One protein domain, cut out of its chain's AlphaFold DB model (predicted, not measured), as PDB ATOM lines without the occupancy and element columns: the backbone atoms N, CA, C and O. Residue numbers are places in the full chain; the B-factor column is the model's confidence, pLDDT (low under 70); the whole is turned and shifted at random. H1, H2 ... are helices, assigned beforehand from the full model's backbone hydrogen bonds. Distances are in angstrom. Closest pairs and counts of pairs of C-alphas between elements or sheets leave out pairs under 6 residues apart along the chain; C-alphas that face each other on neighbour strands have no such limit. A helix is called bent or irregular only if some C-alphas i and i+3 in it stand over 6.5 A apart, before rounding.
ATOM      1  N   SER A 141     -11.100 -22.916  15.654       80.00
ATOM      2  CA  SER A 141     -10.591 -21.683  15.040       80.00
ATOM      3  C   SER A 141      -9.079 -21.754  14.801       80.00
ATOM      4  O   SER A 141      -8.625 -21.399  13.709       80.00
ATOM      5  N   ALA A 142      -8.312 -22.311  15.745       84.19
ATOM      6  CA  ALA A 142      -6.886 -22.580  15.578       84.19
ATOM      7  C   ALA A 142      -6.620 -23.555  14.421       84.19
ATOM      8  O   ALA A 142      -5.787 -23.271  13.563       84.19
ATOM      9  N   THR A 143      -7.399 -24.636  14.315       84.44
ATOM     10  CA  THR A 143      -7.302 -25.605  13.210       84.44
ATOM     11  C   THR A 143      -7.589 -24.952  11.855       84.44
ATOM     12  O   THR A 143      -6.888 -25.205  10.877       84.44
ATOM     13  N   ARG A 144      -8.590 -24.061  11.770       86.69
ATOM     14  CA  ARG A 144      -8.867 -23.293  10.540       86.69
ATOM     15  C   ARG A 144      -7.712 -22.361  10.174       86.69
ATOM     16  O   ARG A 144      -7.347 -22.291   9.002       86.69
ATOM     17  N   ARG A 145      -7.126 -21.667  11.156       89.25
ATOM     18  CA  ARG A 145      -5.964 -20.785  10.946       89.25
ATOM     19  C   ARG A 145      -4.733 -21.579  10.502       89.25
ATOM     20  O   ARG A 145      -4.060 -21.156   9.566       89.25
ATOM     21  N   LEU A 146      -4.502 -22.752  11.091       89.44
ATOM     22  CA  LEU A 146      -3.442 -23.681  10.699       89.44
ATOM     23  C   LEU A 146      -3.624 -24.157   9.250       89.44
ATOM     24  O   LEU A 146      -2.704 -24.025   8.449       89.44
ATOM     25  N   LYS A 147      -4.832 -24.612   8.885       91.38
ATOM     26  CA  LYS A 147      -5.191 -24.993   7.505       91.38
ATOM     27  C   LYS A 147      -4.949 -23.852   6.514       91.38
ATOM     28  O   LYS A 147      -4.373 -24.060   5.450       91.38
ATOM     29  N   ALA A 148      -5.342 -22.629   6.867       89.69
ATOM     30  CA  ALA A 148      -5.139 -21.463   6.014       89.69
ATOM     31  C   ALA A 148      -3.651 -21.109   5.831       89.69
ATOM     32  O   ALA A 148      -3.234 -20.797   4.716       89.69
ATOM     33  N   ALA A 149      -2.851 -21.162   6.900       92.31
ATOM     34  CA  ALA A 149      -1.409 -20.930   6.832       92.31
ATOM     35  C   ALA A 149      -0.709 -22.006   5.990       92.31
ATOM     36  O   ALA A 149       0.089 -21.684   5.110       92.31
ATOM     37  N   PHE A 150      -1.085 -23.266   6.199       94.19
ATOM     38  CA  PHE A 150      -0.604 -24.399   5.428       94.19
ATOM     39  C   PHE A 150      -0.887 -24.237   3.928       94.19
ATOM     40  O   PHE A 150       0.037 -24.277   3.120       94.19
ATOM     41  N   HIS A 151      -2.132 -23.931   3.543       90.69
ATOM     42  CA  HIS A 151      -2.488 -23.709   2.138       90.69
ATOM     43  C   HIS A 151      -1.672 -22.588   1.479       90.69
ATOM     44  O   HIS A 151      -1.308 -22.704   0.310       90.69
ATOM     45  N   ARG A 152      -1.364 -21.507   2.212       91.81
ATOM     46  CA  ARG A 152      -0.523 -20.410   1.702       91.81
ATOM     47  C   ARG A 152       0.911 -20.869   1.437       91.81
ATOM     48  O   ARG A 152       1.467 -20.523   0.400       91.81
ATOM     49  N   LEU A 153       1.486 -21.659   2.342       93.25
ATOM     50  CA  LEU A 153       2.841 -22.193   2.190       93.25
ATOM     51  C   LEU A 153       2.925 -23.225   1.063       93.25
ATOM     52  O   LEU A 153       3.862 -23.178   0.270       93.25
ATOM     53  N   VAL A 154       1.923 -24.095   0.934       94.94
ATOM     54  CA  VAL A 154       1.839 -25.035  -0.190       94.94
ATOM     55  C   VAL A 154       1.777 -24.288  -1.516       94.94
ATOM     56  O   VAL A 154       2.560 -24.586  -2.405       94.94
ATOM     57  N   LEU A 155       0.941 -23.250  -1.639       91.00
ATOM     58  CA  LEU A 155       0.883 -22.418  -2.851       91.00
ATOM     59  C   LEU A 155       2.227 -21.802  -3.246       91.00
ATOM     60  O   LEU A 155       2.433 -21.516  -4.423       91.00
ATOM     61  N   LYS A 156       3.122 -21.600  -2.282       92.38
ATOM     62  CA  LYS A 156       4.430 -20.991  -2.501       92.38
ATOM     63  C   LYS A 156       5.521 -22.000  -2.858       92.38
ATOM     64  O   LYS A 156       6.392 -21.665  -3.649       92.38
ATOM     65  N   TYR A 157       5.487 -23.191  -2.261       93.62
ATOM     66  CA  TYR A 157       6.553 -24.193  -2.376       93.62
ATOM     67  C   TYR A 157       6.147 -25.447  -3.153       93.62
ATOM     68  O   TYR A 157       6.914 -26.401  -3.199       93.62
ATOM     69  N   HIS A 158       4.958 -25.484  -3.751       94.25
ATOM     70  CA  HIS A 158       4.548 -26.638  -4.543       94.25
ATOM     71  C   HIS A 158       5.467 -26.815  -5.765       94.25
ATOM     72  O   HIS A 158       5.689 -25.829  -6.478       94.25
ATOM     73  N   PRO A 159       5.937 -28.043  -6.058       90.94
ATOM     74  CA  PRO A 159       6.828 -28.306  -7.191       90.94
ATOM     75  C   PRO A 159       6.234 -27.832  -8.524       90.94
ATOM     76  O   PRO A 159       6.915 -27.184  -9.296       90.94
ATOM     77  N   ASP A 160       4.930 -28.012  -8.757       89.94
ATOM     78  CA  ASP A 160       4.280 -27.521  -9.990       89.94
ATOM     79  C   ASP A 160       4.241 -25.985 -10.161       89.94
ATOM     80  O   ASP A 160       3.948 -25.494 -11.256       89.94
ATOM     81  N   VAL A 161       4.433 -25.210  -9.086       89.69
ATOM     82  CA  VAL A 161       4.419 -23.732  -9.135       89.69
ATOM     83  C   VAL A 161       5.816 -23.180  -9.358       89.69
ATOM     84  O   VAL A 161       5.976 -22.170 -10.049       89.69
ATOM     85  N   VAL A 162       6.805 -23.814  -8.739       90.12
ATOM     86  CA  VAL A 162       8.201 -23.417  -8.840       90.12
ATOM     87  C   VAL A 162       8.752 -23.953 -10.165       90.12
ATOM     88  O   VAL A 162       8.423 -25.054 -10.584       90.12
ATOM     89  N   GLY A 163       9.501 -23.130 -10.900       88.50
ATOM     90  CA  GLY A 163      10.093 -23.570 -12.166       88.50
ATOM     91  C   GLY A 163      11.124 -24.684 -11.956       88.50
ATOM     92  O   GLY A 163      11.644 -24.839 -10.853       88.50
ATOM     93  N   ASP A 164      11.452 -25.406 -13.031       86.31
ATOM     94  CA  ASP A 164      12.365 -26.563 -13.006       86.31
ATOM     95  C   ASP A 164      13.743 -26.259 -12.368       86.31
ATOM     96  O   ASP A 164      14.386 -27.164 -11.844       86.31
ATOM     97  N   ASP A 165      14.188 -24.996 -12.375       83.44
ATOM     98  CA  ASP A 165      15.492 -24.575 -11.840       83.44
ATOM     99  C   ASP A 165      15.581 -24.611 -10.296       83.44
ATOM    100  O   ASP A 165      16.677 -24.743  -9.757       83.44
ATOM    101  N   ASP A 166      14.449 -24.532  -9.585       86.69
ATOM    102  CA  ASP A 166      14.370 -24.485  -8.110       86.69
ATOM    103  C   ASP A 166      13.568 -25.682  -7.531       86.69
ATOM    104  O   ASP A 166      13.143 -25.670  -6.368       86.69
ATOM    105  N   ASP A 167      13.321 -26.717  -8.341       87.88
ATOM    106  CA  ASP A 167      12.397 -27.818  -8.027       87.88
ATOM    107  C   ASP A 167      12.840 -28.638  -6.797       87.88
ATOM    108  O   ASP A 167      12.026 -28.985  -5.937       87.88
ATOM    109  N   ASP A 168      14.141 -28.889  -6.634       91.31
ATOM    110  CA  ASP A 168      14.662 -29.685  -5.514       91.31
ATOM    111  C   ASP A 168      14.514 -28.969  -4.159       91.31
ATOM    112  O   ASP A 168      14.052 -29.564  -3.176       91.31
ATOM    113  N   ASP A 169      14.819 -27.669  -4.113       89.81
ATOM    114  CA  ASP A 169      14.662 -26.844  -2.912       89.81
ATOM    115  C   ASP A 169      13.181 -26.641  -2.562       89.81
ATOM    116  O   ASP A 169      12.797 -26.667  -1.384       89.81
ATOM    117  N   ALA A 170      12.324 -26.472  -3.574       90.38
ATOM    118  CA  ALA A 170      10.882 -26.368  -3.396       90.38
ATOM    119  C   ALA A 170      10.289 -27.666  -2.834       90.38
ATOM    120  O   ALA A 170       9.569 -27.621  -1.834       90.38
ATOM    121  N   LYS A 171      10.661 -28.827  -3.389       89.75
ATOM    122  CA  LYS A 171      10.259 -30.150  -2.883       89.75
ATOM    123  C   LYS A 171      10.691 -30.369  -1.440       89.75
ATOM    124  O   LYS A 171       9.887 -30.839  -0.632       89.75
ATOM    125  N   ALA A 172      11.932 -30.020  -1.095       92.69
ATOM    126  CA  ALA A 172      12.434 -30.153   0.270       92.69
ATOM    127  C   ALA A 172      11.614 -29.303   1.256       92.69
ATOM    128  O   ALA A 172      11.167 -29.800   2.293       92.69
ATOM    129  N   ARG A 173      11.331 -28.040   0.902       91.81
ATOM    130  CA  ARG A 173      10.502 -27.145   1.726       91.81
ATOM    131  C   ARG A 173       9.052 -27.595   1.804       91.81
ATOM    132  O   ARG A 173       8.448 -27.507   2.867       91.81
ATOM    133  N   PHE A 174       8.491 -28.098   0.712       94.75
ATOM    134  CA  PHE A 174       7.130 -28.614   0.684       94.75
ATOM    135  C   PHE A 174       6.958 -29.804   1.637       94.75
ATOM    136  O   PHE A 174       6.037 -29.794   2.455       94.75
ATOM    137  N   ARG A 175       7.896 -30.763   1.623       93.50
ATOM    138  CA  ARG A 175       7.916 -31.890   2.574       93.50
ATOM    139  C   ARG A 175       8.005 -31.416   4.023       93.50
ATOM    140  O   ARG A 175       7.280 -31.916   4.876       93.50
ATOM    141  N   GLN A 176       8.844 -30.415   4.294       93.00
ATOM    142  CA  GLN A 176       8.978 -29.827   5.629       93.00
ATOM    143  C   GLN A 176       7.688 -29.132   6.100       93.00
ATOM    144  O   GLN A 176       7.333 -29.188   7.275       93.00
ATOM    145  N   VAL A 177       6.971 -28.475   5.188       93.25
ATOM    146  CA  VAL A 177       5.681 -27.839   5.483       93.25
ATOM    147  C   VAL A 177       4.595 -28.889   5.748       93.25
ATOM    148  O   VAL A 177       3.778 -28.687   6.646       93.25
ATOM    149  N   GLN A 178       4.597 -30.012   5.021       91.00
ATOM    150  CA  GLN A 178       3.693 -31.143   5.271       91.00
ATOM    151  C   GLN A 178       3.944 -31.787   6.637       91.00
ATOM    152  O   GLN A 178       3.013 -31.875   7.435       91.00
ATOM    153  N   SER A 179       5.194 -32.142   6.950       87.12
ATOM    154  CA  SER A 179       5.526 -32.781   8.230       87.12
ATOM    155  C   SER A 179       5.171 -31.894   9.427       87.12
ATOM    156  O   SER A 179       4.579 -32.361  10.401       87.12
ATOM    157  N   ALA A 180       5.444 -30.588   9.333       90.81
ATOM    158  CA  ALA A 180       5.066 -29.617  10.356       90.81
ATOM    159  C   ALA A 180       3.544 -29.538  10.562       90.81
ATOM    160  O   ALA A 180       3.069 -29.396  11.687       90.81
ATOM    161  N   TYR A 181       2.770 -29.614   9.480       90.56
ATOM    162  CA  TYR A 181       1.315 -29.557   9.540       90.56
ATOM    163  C   TYR A 181       0.704 -30.825  10.148       90.56
ATOM    164  O   TYR A 181      -0.171 -30.716  11.010       90.56
ATOM    165  N   ASP A 182       1.192 -32.004   9.765       88.62
ATOM    166  CA  ASP A 182       0.732 -33.282  10.322       88.62
ATOM    167  C   ASP A 182       1.053 -33.397  11.817       88.62
ATOM    168  O   ASP A 182       0.215 -33.844  12.609       88.62
ATOM    169  N   TYR A 183       2.224 -32.894  12.222       85.69
ATOM    170  CA  TYR A 183       2.603 -32.773  13.626       85.69
ATOM    171  C   TYR A 183       1.642 -31.857  14.400       85.69
ATOM    172  O   TYR A 183       1.091 -32.257  15.424       85.69
ATOM    173  N   LEU A 184       1.371 -30.649  13.889       86.56
ATOM    174  CA  LEU A 184       0.491 -29.674  14.551       86.56
ATOM    175  C   LEU A 184      -0.978 -30.111  14.615       86.56
ATOM    176  O   LEU A 184      -1.710 -29.669  15.499       86.56
ATOM    177  N   LEU A 185      -1.421 -30.978  13.704       84.50
ATOM    178  CA  LEU A 185      -2.744 -31.597  13.769       84.50
ATOM    179  C   LEU A 185      -2.848 -32.719  14.811       84.50
ATOM    180  O   LEU A 185      -3.937 -33.265  14.987       84.50
ATOM    181  N   GLY A 186      -1.748 -33.098  15.468       78.31
ATOM    182  CA  GLY A 186      -1.724 -34.251  16.368       78.31
ATOM    183  C   GLY A 186      -1.885 -35.588  15.638       78.31
ATOM    184  O   GLY A 186      -2.111 -36.609  16.278       78.31
ATOM    185  N   TRP A 211      -7.979 -32.443   2.406       62.25
ATOM    186  CA  TRP A 211      -6.785 -32.638   1.594       62.25
ATOM    187  C   TRP A 211      -7.117 -33.133   0.189       62.25
ATOM    188  O   TRP A 211      -6.601 -32.585  -0.779       62.25
ATOM    189  N   SER A 212      -8.036 -34.091   0.053       59.75
ATOM    190  CA  SER A 212      -8.482 -34.559  -1.268       59.75
ATOM    191  C   SER A 212      -9.245 -33.477  -2.041       59.75
ATOM    192  O   SER A 212      -9.086 -33.350  -3.255       59.75
ATOM    193  N   ALA A 213     -10.022 -32.634  -1.350       60.41
ATOM    194  CA  ALA A 213     -10.659 -31.466  -1.957       60.41
ATOM    195  C   ALA A 213      -9.637 -30.409  -2.414       60.41
ATOM    196  O   ALA A 213      -9.815 -29.782  -3.463       60.41
ATOM    197  N   PHE A 214      -8.562 -30.214  -1.644       65.31
ATOM    198  CA  PHE A 214      -7.479 -29.300  -1.991       65.31
ATOM    199  C   PHE A 214      -6.667 -29.816  -3.187       65.31
ATOM    200  O   PHE A 214      -6.478 -29.073  -4.147       65.31
ATOM    201  N   ASP A 215      -6.294 -31.095  -3.195       63.25
ATOM    202  CA  ASP A 215      -5.595 -31.747  -4.307       63.25
ATOM    203  C   ASP A 215      -6.440 -31.747  -5.600       63.25
ATOM    204  O   ASP A 215      -5.964 -31.454  -6.701       63.25
ATOM    205  N   TRP A 216      -7.761 -31.921  -5.479       61.28
ATOM    206  CA  TRP A 216      -8.678 -31.738  -6.605       61.28
ATOM    207  C   TRP A 216      -8.700 -30.291  -7.131       61.28
ATOM    208  O   TRP A 216      -8.634 -30.076  -8.343       61.28
ATOM    209  N   TYR A 217      -8.754 -29.284  -6.252       68.38
ATOM    210  CA  TYR A 217      -8.707 -27.871  -6.656       68.38
ATOM    211  C   TYR A 217      -7.385 -27.515  -7.350       68.38
ATOM    212  O   TYR A 217      -7.379 -26.797  -8.355       68.38
ATOM    213  N   TRP A 218      -6.277 -28.058  -6.852       67.75
ATOM    214  CA  TRP A 218      -4.955 -27.920  -7.452       67.75
ATOM    215  C   TRP A 218      -4.888 -28.582  -8.818       67.75
ATOM    216  O   TRP A 218      -4.667 -27.898  -9.820       67.75
ATOM    217  N   SER A 219      -5.200 -29.873  -8.904       63.38
ATOM    218  CA  SER A 219      -5.231 -30.575 -10.184       63.38
ATOM    219  C   SER A 219      -6.148 -29.878 -11.195       63.38
ATOM    220  O   SER A 219      -5.810 -29.821 -12.372       63.38
ATOM    221  N   TYR A 220      -7.257 -29.261 -10.774       70.81
ATOM    222  CA  TYR A 220      -8.117 -28.464 -11.649       70.81
ATOM    223  C   TYR A 220      -7.466 -27.149 -12.114       70.81
ATOM    224  O   TYR A 220      -7.527 -26.825 -13.305       70.81
ATOM    225  N   ARG A 221      -6.830 -26.393 -11.208       70.56
ATOM    226  CA  ARG A 221      -6.165 -25.115 -11.517       70.56
ATOM    227  C   ARG A 221      -4.968 -25.312 -12.451       70.56
ATOM    228  O   ARG A 221      -4.925 -24.697 -13.515       70.56
ATOM    229  N   PHE A 222      -4.068 -26.238 -12.130       63.75
ATOM    230  CA  PHE A 222      -2.871 -26.503 -12.941       63.75
ATOM    231  C   PHE A 222      -3.198 -27.228 -14.249       63.75
ATOM    232  O   PHE A 222      -2.558 -26.991 -15.278       63.75
ATOM    233  N   ARG A 223      -4.268 -28.034 -14.288       62.69
ATOM    234  CA  ARG A 223      -4.779 -28.589 -15.552       62.69
ATOM    235  C   ARG A 223      -5.373 -27.504 -16.452       62.69
ATOM    236  O   ARG A 223      -5.180 -27.570 -17.660       62.69
ATOM    237  N   LYS A 224      -6.031 -26.473 -15.909       63.59
ATOM    238  CA  LYS A 224      -6.482 -25.318 -16.709       63.59
ATOM    239  C   LYS A 224      -5.317 -24.503 -17.262       63.59
ATOM    240  O   LYS A 224      -5.335 -24.169 -18.445       63.59
ATOM    241  N   ASP A 225      -4.301 -24.233 -16.451       62.22
ATOM    242  CA  ASP A 225      -3.159 -23.425 -16.884       62.22
ATOM    243  C   ASP A 225      -2.274 -24.171 -17.893       62.22
ATOM    244  O   ASP A 225      -1.833 -23.586 -18.883       62.22
ATOM    245  N   SER A 226      -2.091 -25.485 -17.734       60.50
ATOM    246  CA  SER A 226      -1.392 -26.315 -18.727       60.50
ATOM    247  C   SER A 226      -2.179 -26.474 -20.034       60.50
ATOM    248  O   SER A 226      -1.585 -26.418 -21.112       60.50
ATOM    249  N   VAL A 227      -3.511 -26.602 -19.977       63.28
ATOM    250  CA  VAL A 227      -4.366 -26.612 -21.178       63.28
ATOM    251  C   VAL A 227      -4.331 -25.255 -21.884       63.28
ATOM    252  O   VAL A 227      -4.204 -25.223 -23.106       63.28
ATOM    253  N   ASN A 228      -4.354 -24.142 -21.148       64.94
ATOM    254  CA  ASN A 228      -4.243 -22.798 -21.722       64.94
ATOM    255  C   ASN A 228      -2.863 -22.527 -22.341       64.94
ATOM    256  O   ASN A 228      -2.770 -21.900 -23.396       64.94
ATOM    257  N   LYS A 229      -1.780 -23.032 -21.735       66.94
ATOM    258  CA  LYS A 229      -0.434 -22.956 -22.326       66.94
ATOM    259  C   LYS A 229      -0.348 -23.754 -23.631       66.94
ATOM    260  O   LYS A 229       0.169 -23.234 -24.618       66.94
ATOM    261  N   ARG A 230      -0.916 -24.969 -23.675       66.81
ATOM    262  CA  ARG A 230      -0.969 -25.786 -24.905       66.81
ATOM    263  C   ARG A 230      -1.798 -25.122 -26.000       66.81
ATOM    264  O   ARG A 230      -1.324 -25.012 -27.125       66.81
ATOM    265  N   THR A 231      -2.984 -24.605 -25.681       73.62
ATOM    266  CA  THR A 231      -3.825 -23.923 -26.678       73.62
ATOM    267  C   THR A 231      -3.198 -22.622 -27.177       73.62
ATOM    268  O   THR A 231      -3.303 -22.326 -28.363       73.62
ATOM    269  N   SER A 232      -2.490 -21.871 -26.327       75.81
ATOM    270  CA  SER A 232      -1.723 -20.692 -26.747       75.81
ATOM    271  C   SER A 232      -0.599 -21.056 -27.726       75.81
ATOM    272  O   SER A 232      -0.455 -20.427 -28.775       75.81
ATOM    273  N   GLN A 233       0.150 -22.127 -27.441       79.31
ATOM    274  CA  GLN A 233       1.212 -22.608 -28.326       79.31
ATOM    275  C   GLN A 233       0.659 -23.139 -29.658       79.31
ATOM    276  O   GLN A 233       1.216 -22.845 -30.717       79.31
ATOM    277  N   ASP A 234      -0.460 -23.862 -29.628       82.31
ATOM    278  CA  ASP A 234      -1.135 -24.350 -30.833       82.31
ATOM    279  C   ASP A 234      -1.708 -23.202 -31.674       82.31
ATOM    280  O   ASP A 234      -1.598 -23.213 -32.901       82.31
ATOM    281  N   ASN A 235      -2.266 -22.171 -31.034       85.81
ATOM    282  CA  ASN A 235      -2.742 -20.969 -31.719       85.81
ATOM    283  C   ASN A 235      -1.587 -20.193 -32.358       85.81
ATOM    284  O   ASN A 235      -1.715 -19.751 -33.497       85.81
ATOM    285  N   ARG A 236      -0.441 -20.087 -31.674       87.06
ATOM    286  CA  ARG A 236       0.772 -19.485 -32.237       87.06
ATOM    287  C   ARG A 236       1.267 -20.255 -33.461       87.06
ATOM    288  O   ARG A 236       1.494 -19.646 -34.499       87.06
ATOM    289  N   ARG A 237       1.343 -21.588 -33.385       89.12
ATOM    290  CA  ARG A 237       1.721 -22.437 -34.530       89.12
ATOM    291  C   ARG A 237       0.751 -22.300 -35.701       89.12
ATOM    292  O   ARG A 237       1.176 -22.286 -36.851       89.12
ATOM    293  N   ARG A 238      -0.552 -22.175 -35.429       90.81
ATOM    294  CA  ARG A 238      -1.559 -21.915 -36.469       90.81
ATOM    295  C   ARG A 238      -1.386 -20.542 -37.109       90.81
ATOM    296  O   ARG A 238      -1.480 -20.454 -38.328       90.81
ATOM    297  N   ALA A 239      -1.112 -19.504 -36.323       90.94
ATOM    298  CA  ALA A 239      -0.846 -18.166 -36.844       90.94
ATOM    299  C   ALA A 239       0.430 -18.144 -37.707       90.94
ATOM    300  O   ALA A 239       0.405 -17.641 -38.826       90.94
ATOM    301  N   GLU A 240       1.512 -18.774 -37.246       92.44
ATOM    302  CA  GLU A 240       2.761 -18.916 -38.008       92.44
ATOM    303  C   GLU A 240       2.537 -19.691 -39.321       92.44
ATOM    304  O   GLU A 240       3.016 -19.277 -40.375       92.44
ATOM    305  N   ALA A 241       1.733 -20.760 -39.299       92.62
ATOM    306  CA  ALA A 241       1.365 -21.502 -40.507       92.62
ATOM    307  C   ALA A 241       0.502 -20.677 -41.480       92.62
ATOM    308  O   ALA A 241       0.653 -20.802 -42.695       92.62
ATOM    309  N   GLN A 242      -0.392 -19.820 -40.978       94.12
ATOM    310  CA  GLN A 242      -1.172 -18.905 -41.818       94.12
ATOM    311  C   GLN A 242      -0.276 -17.865 -42.499       94.12
ATOM    312  O   GLN A 242      -0.411 -17.653 -43.703       94.12
ATOM    313  N   VAL A 243       0.677 -17.284 -41.765       93.62
ATOM    314  CA  VAL A 243       1.662 -16.344 -42.323       93.62
ATOM    315  C   VAL A 243       2.529 -17.026 -43.383       93.62
ATOM    316  O   VAL A 243       2.700 -16.482 -44.472       93.62
ATOM    317  N   ALA A 244       3.006 -18.247 -43.121       91.56
ATOM    318  CA  ALA A 244       3.780 -19.020 -44.093       91.56
ATOM    319  C   ALA A 244       2.980 -19.320 -45.376       91.56
ATOM    320  O   ALA A 244       3.512 -19.209 -46.480       91.56
ATOM    321  N   ASN A 245       1.688 -19.640 -45.252       92.19
ATOM    322  CA  ASN A 245       0.816 -19.864 -46.409       92.19
ATOM    323  C   ASN A 245       0.565 -18.581 -47.215       92.19
ATOM    324  O   ASN A 245       0.552 -18.637 -48.445       92.19
ATOM    325  N   MET A 246       0.400 -17.428 -46.560       90.75
ATOM    326  CA  MET A 246       0.272 -16.145 -47.261       90.75
ATOM    327  C   MET A 246       1.561 -15.765 -47.998       90.75
ATOM    328  O   MET A 246       1.494 -15.354 -49.156       90.75
ATOM    329  N   ALA A 247       2.725 -15.966 -47.373       90.88
ATOM    330  CA  ALA A 247       4.016 -15.742 -48.021       90.88
ATOM    331  C   ALA A 247       4.185 -16.637 -49.264       90.88
ATOM    332  O   ALA A 247       4.526 -16.150 -50.341       90.88
ATOM    333  N   ALA A 248       3.832 -17.924 -49.164       87.00
ATOM    334  CA  ALA A 248       3.887 -18.849 -50.297       87.00
ATOM    335  C   ALA A 248       2.950 -18.448 -51.456       87.00
ATOM    336  O   ALA A 248       3.308 -18.610 -52.627       87.00
ATOM    337  N   GLN A 249       1.769 -17.893 -51.158       87.56
ATOM    338  CA  GLN A 249       0.857 -17.391 -52.193       87.56
ATOM    339  C   GLN A 249       1.424 -16.162 -52.915       87.56
ATOM    340  O   GLN A 249       1.311 -16.091 -54.139       87.56
ATOM    341  N   GLN A 250       2.089 -15.247 -52.200       86.19
ATOM    342  CA  GLN A 250       2.712 -14.057 -52.794       86.19
ATOM    343  C   GLN A 250       3.955 -14.380 -53.638       86.19
ATOM    344  O   GLN A 250       4.195 -13.732 -54.657       86.19
ATOM    345  N   GLU A 251       4.726 -15.406 -53.271       81.94
ATOM    346  CA  GLU A 251       5.930 -15.788 -54.019       81.94
ATOM    347  C   GLU A 251       5.636 -16.549 -55.323       81.94
ATOM    348  O   GLU A 251       6.414 -16.472 -56.280       81.94
ATOM    349  N   SER A 252       4.510 -17.264 -55.405       75.31
ATOM    350  CA  SER A 252       4.155 -18.058 -56.591       75.31
ATOM    351  C   SER A 252       4.031 -17.258 -57.910       75.31
ATOM    352  O   SER A 252       4.623 -17.697 -58.905       75.31
TER     353      SER A 252
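AT A GLANCE: This is residues 141 to 186 and 211 to 252 of the 452 residues of an uncharacterized protein of Pycnococcus provasolii (UniProt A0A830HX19). One long helix, H3, makes most of the length of the printed part, and its residues 223 to 252 stick out as a free arm from a small body that holds the helical hairpin of H1 and H2. In the hairpin the two helices run side by side in opposite directions, and the first part of H3 belongs to the body without touching either of them. The printed part has 88 residues with three named helices, in the order H1, H2, H3 along the chain, and no named strand; the class is all helix. The whole is extended, with a radius of gyration of the C-alphas of 21.2 A, and the C-alphas span 75 by 26 by 16 A.

IN THESE COORDINATES: H3 is the longest helix, residues 211 to 252, 61.0 A from first to last C-alpha. It begins at C-alpha 211, at (-6.785, -32.638, 1.594), and ends at C-alpha 252, at (4.155, -18.058, -56.591). H2 has residues 164 to 184 and measures 30.2 A from first to last C-alpha. H2 is irregular, with C-alphas 165 and 168 8.2 A apart, and it has a kink of 32 degrees near residue 171. H1 has residues 141 to 157, is 24.6 A long from first to last C-alpha, and begins at C-alpha 141, at (-10.591, -21.683, 15.040).

HOW THE PARTS SIT: H3 touches no helix. It is apart from H1 and apart from H2, with no C-alpha of either within 8 A of it. Residues 223 to 252, which belong to H3, stand free. H1 and H2 touch, with 12 pairs of C-alphas within 8 A; the closest are those of Tyr 157 and Ala 170, 5.0 A apart. Their lines stand at a shallow tilt of 13 degrees, and they run opposite ways, centre to centre 13.3 A, as a helical hairpin. In H1 and H3 every O i to N i+4 pair is within hydrogen-bond range; in H2 it is 15 of 17.

THE WHOLE: The outline is a rod, and the two C-alphas farthest apart are those of Gly 186 and Ser 252, 75.0 A. Without the stretch that stands free, the body has 58 residues and spans 37 by 24 by 14 A. Residues 187 to 210 are cut out and not printed; C-alphas 186 and 211 are 15.7 A apart across this cut, which lies in the link from H2 to H3. The link from H1 to H2, with 6 residues between them, is short but not tight. The mean pLDDT of the printed part is 83.2, and confidence in the model is low, under 70, at residues 211 to 219 and 222 to 230, which belong to H3.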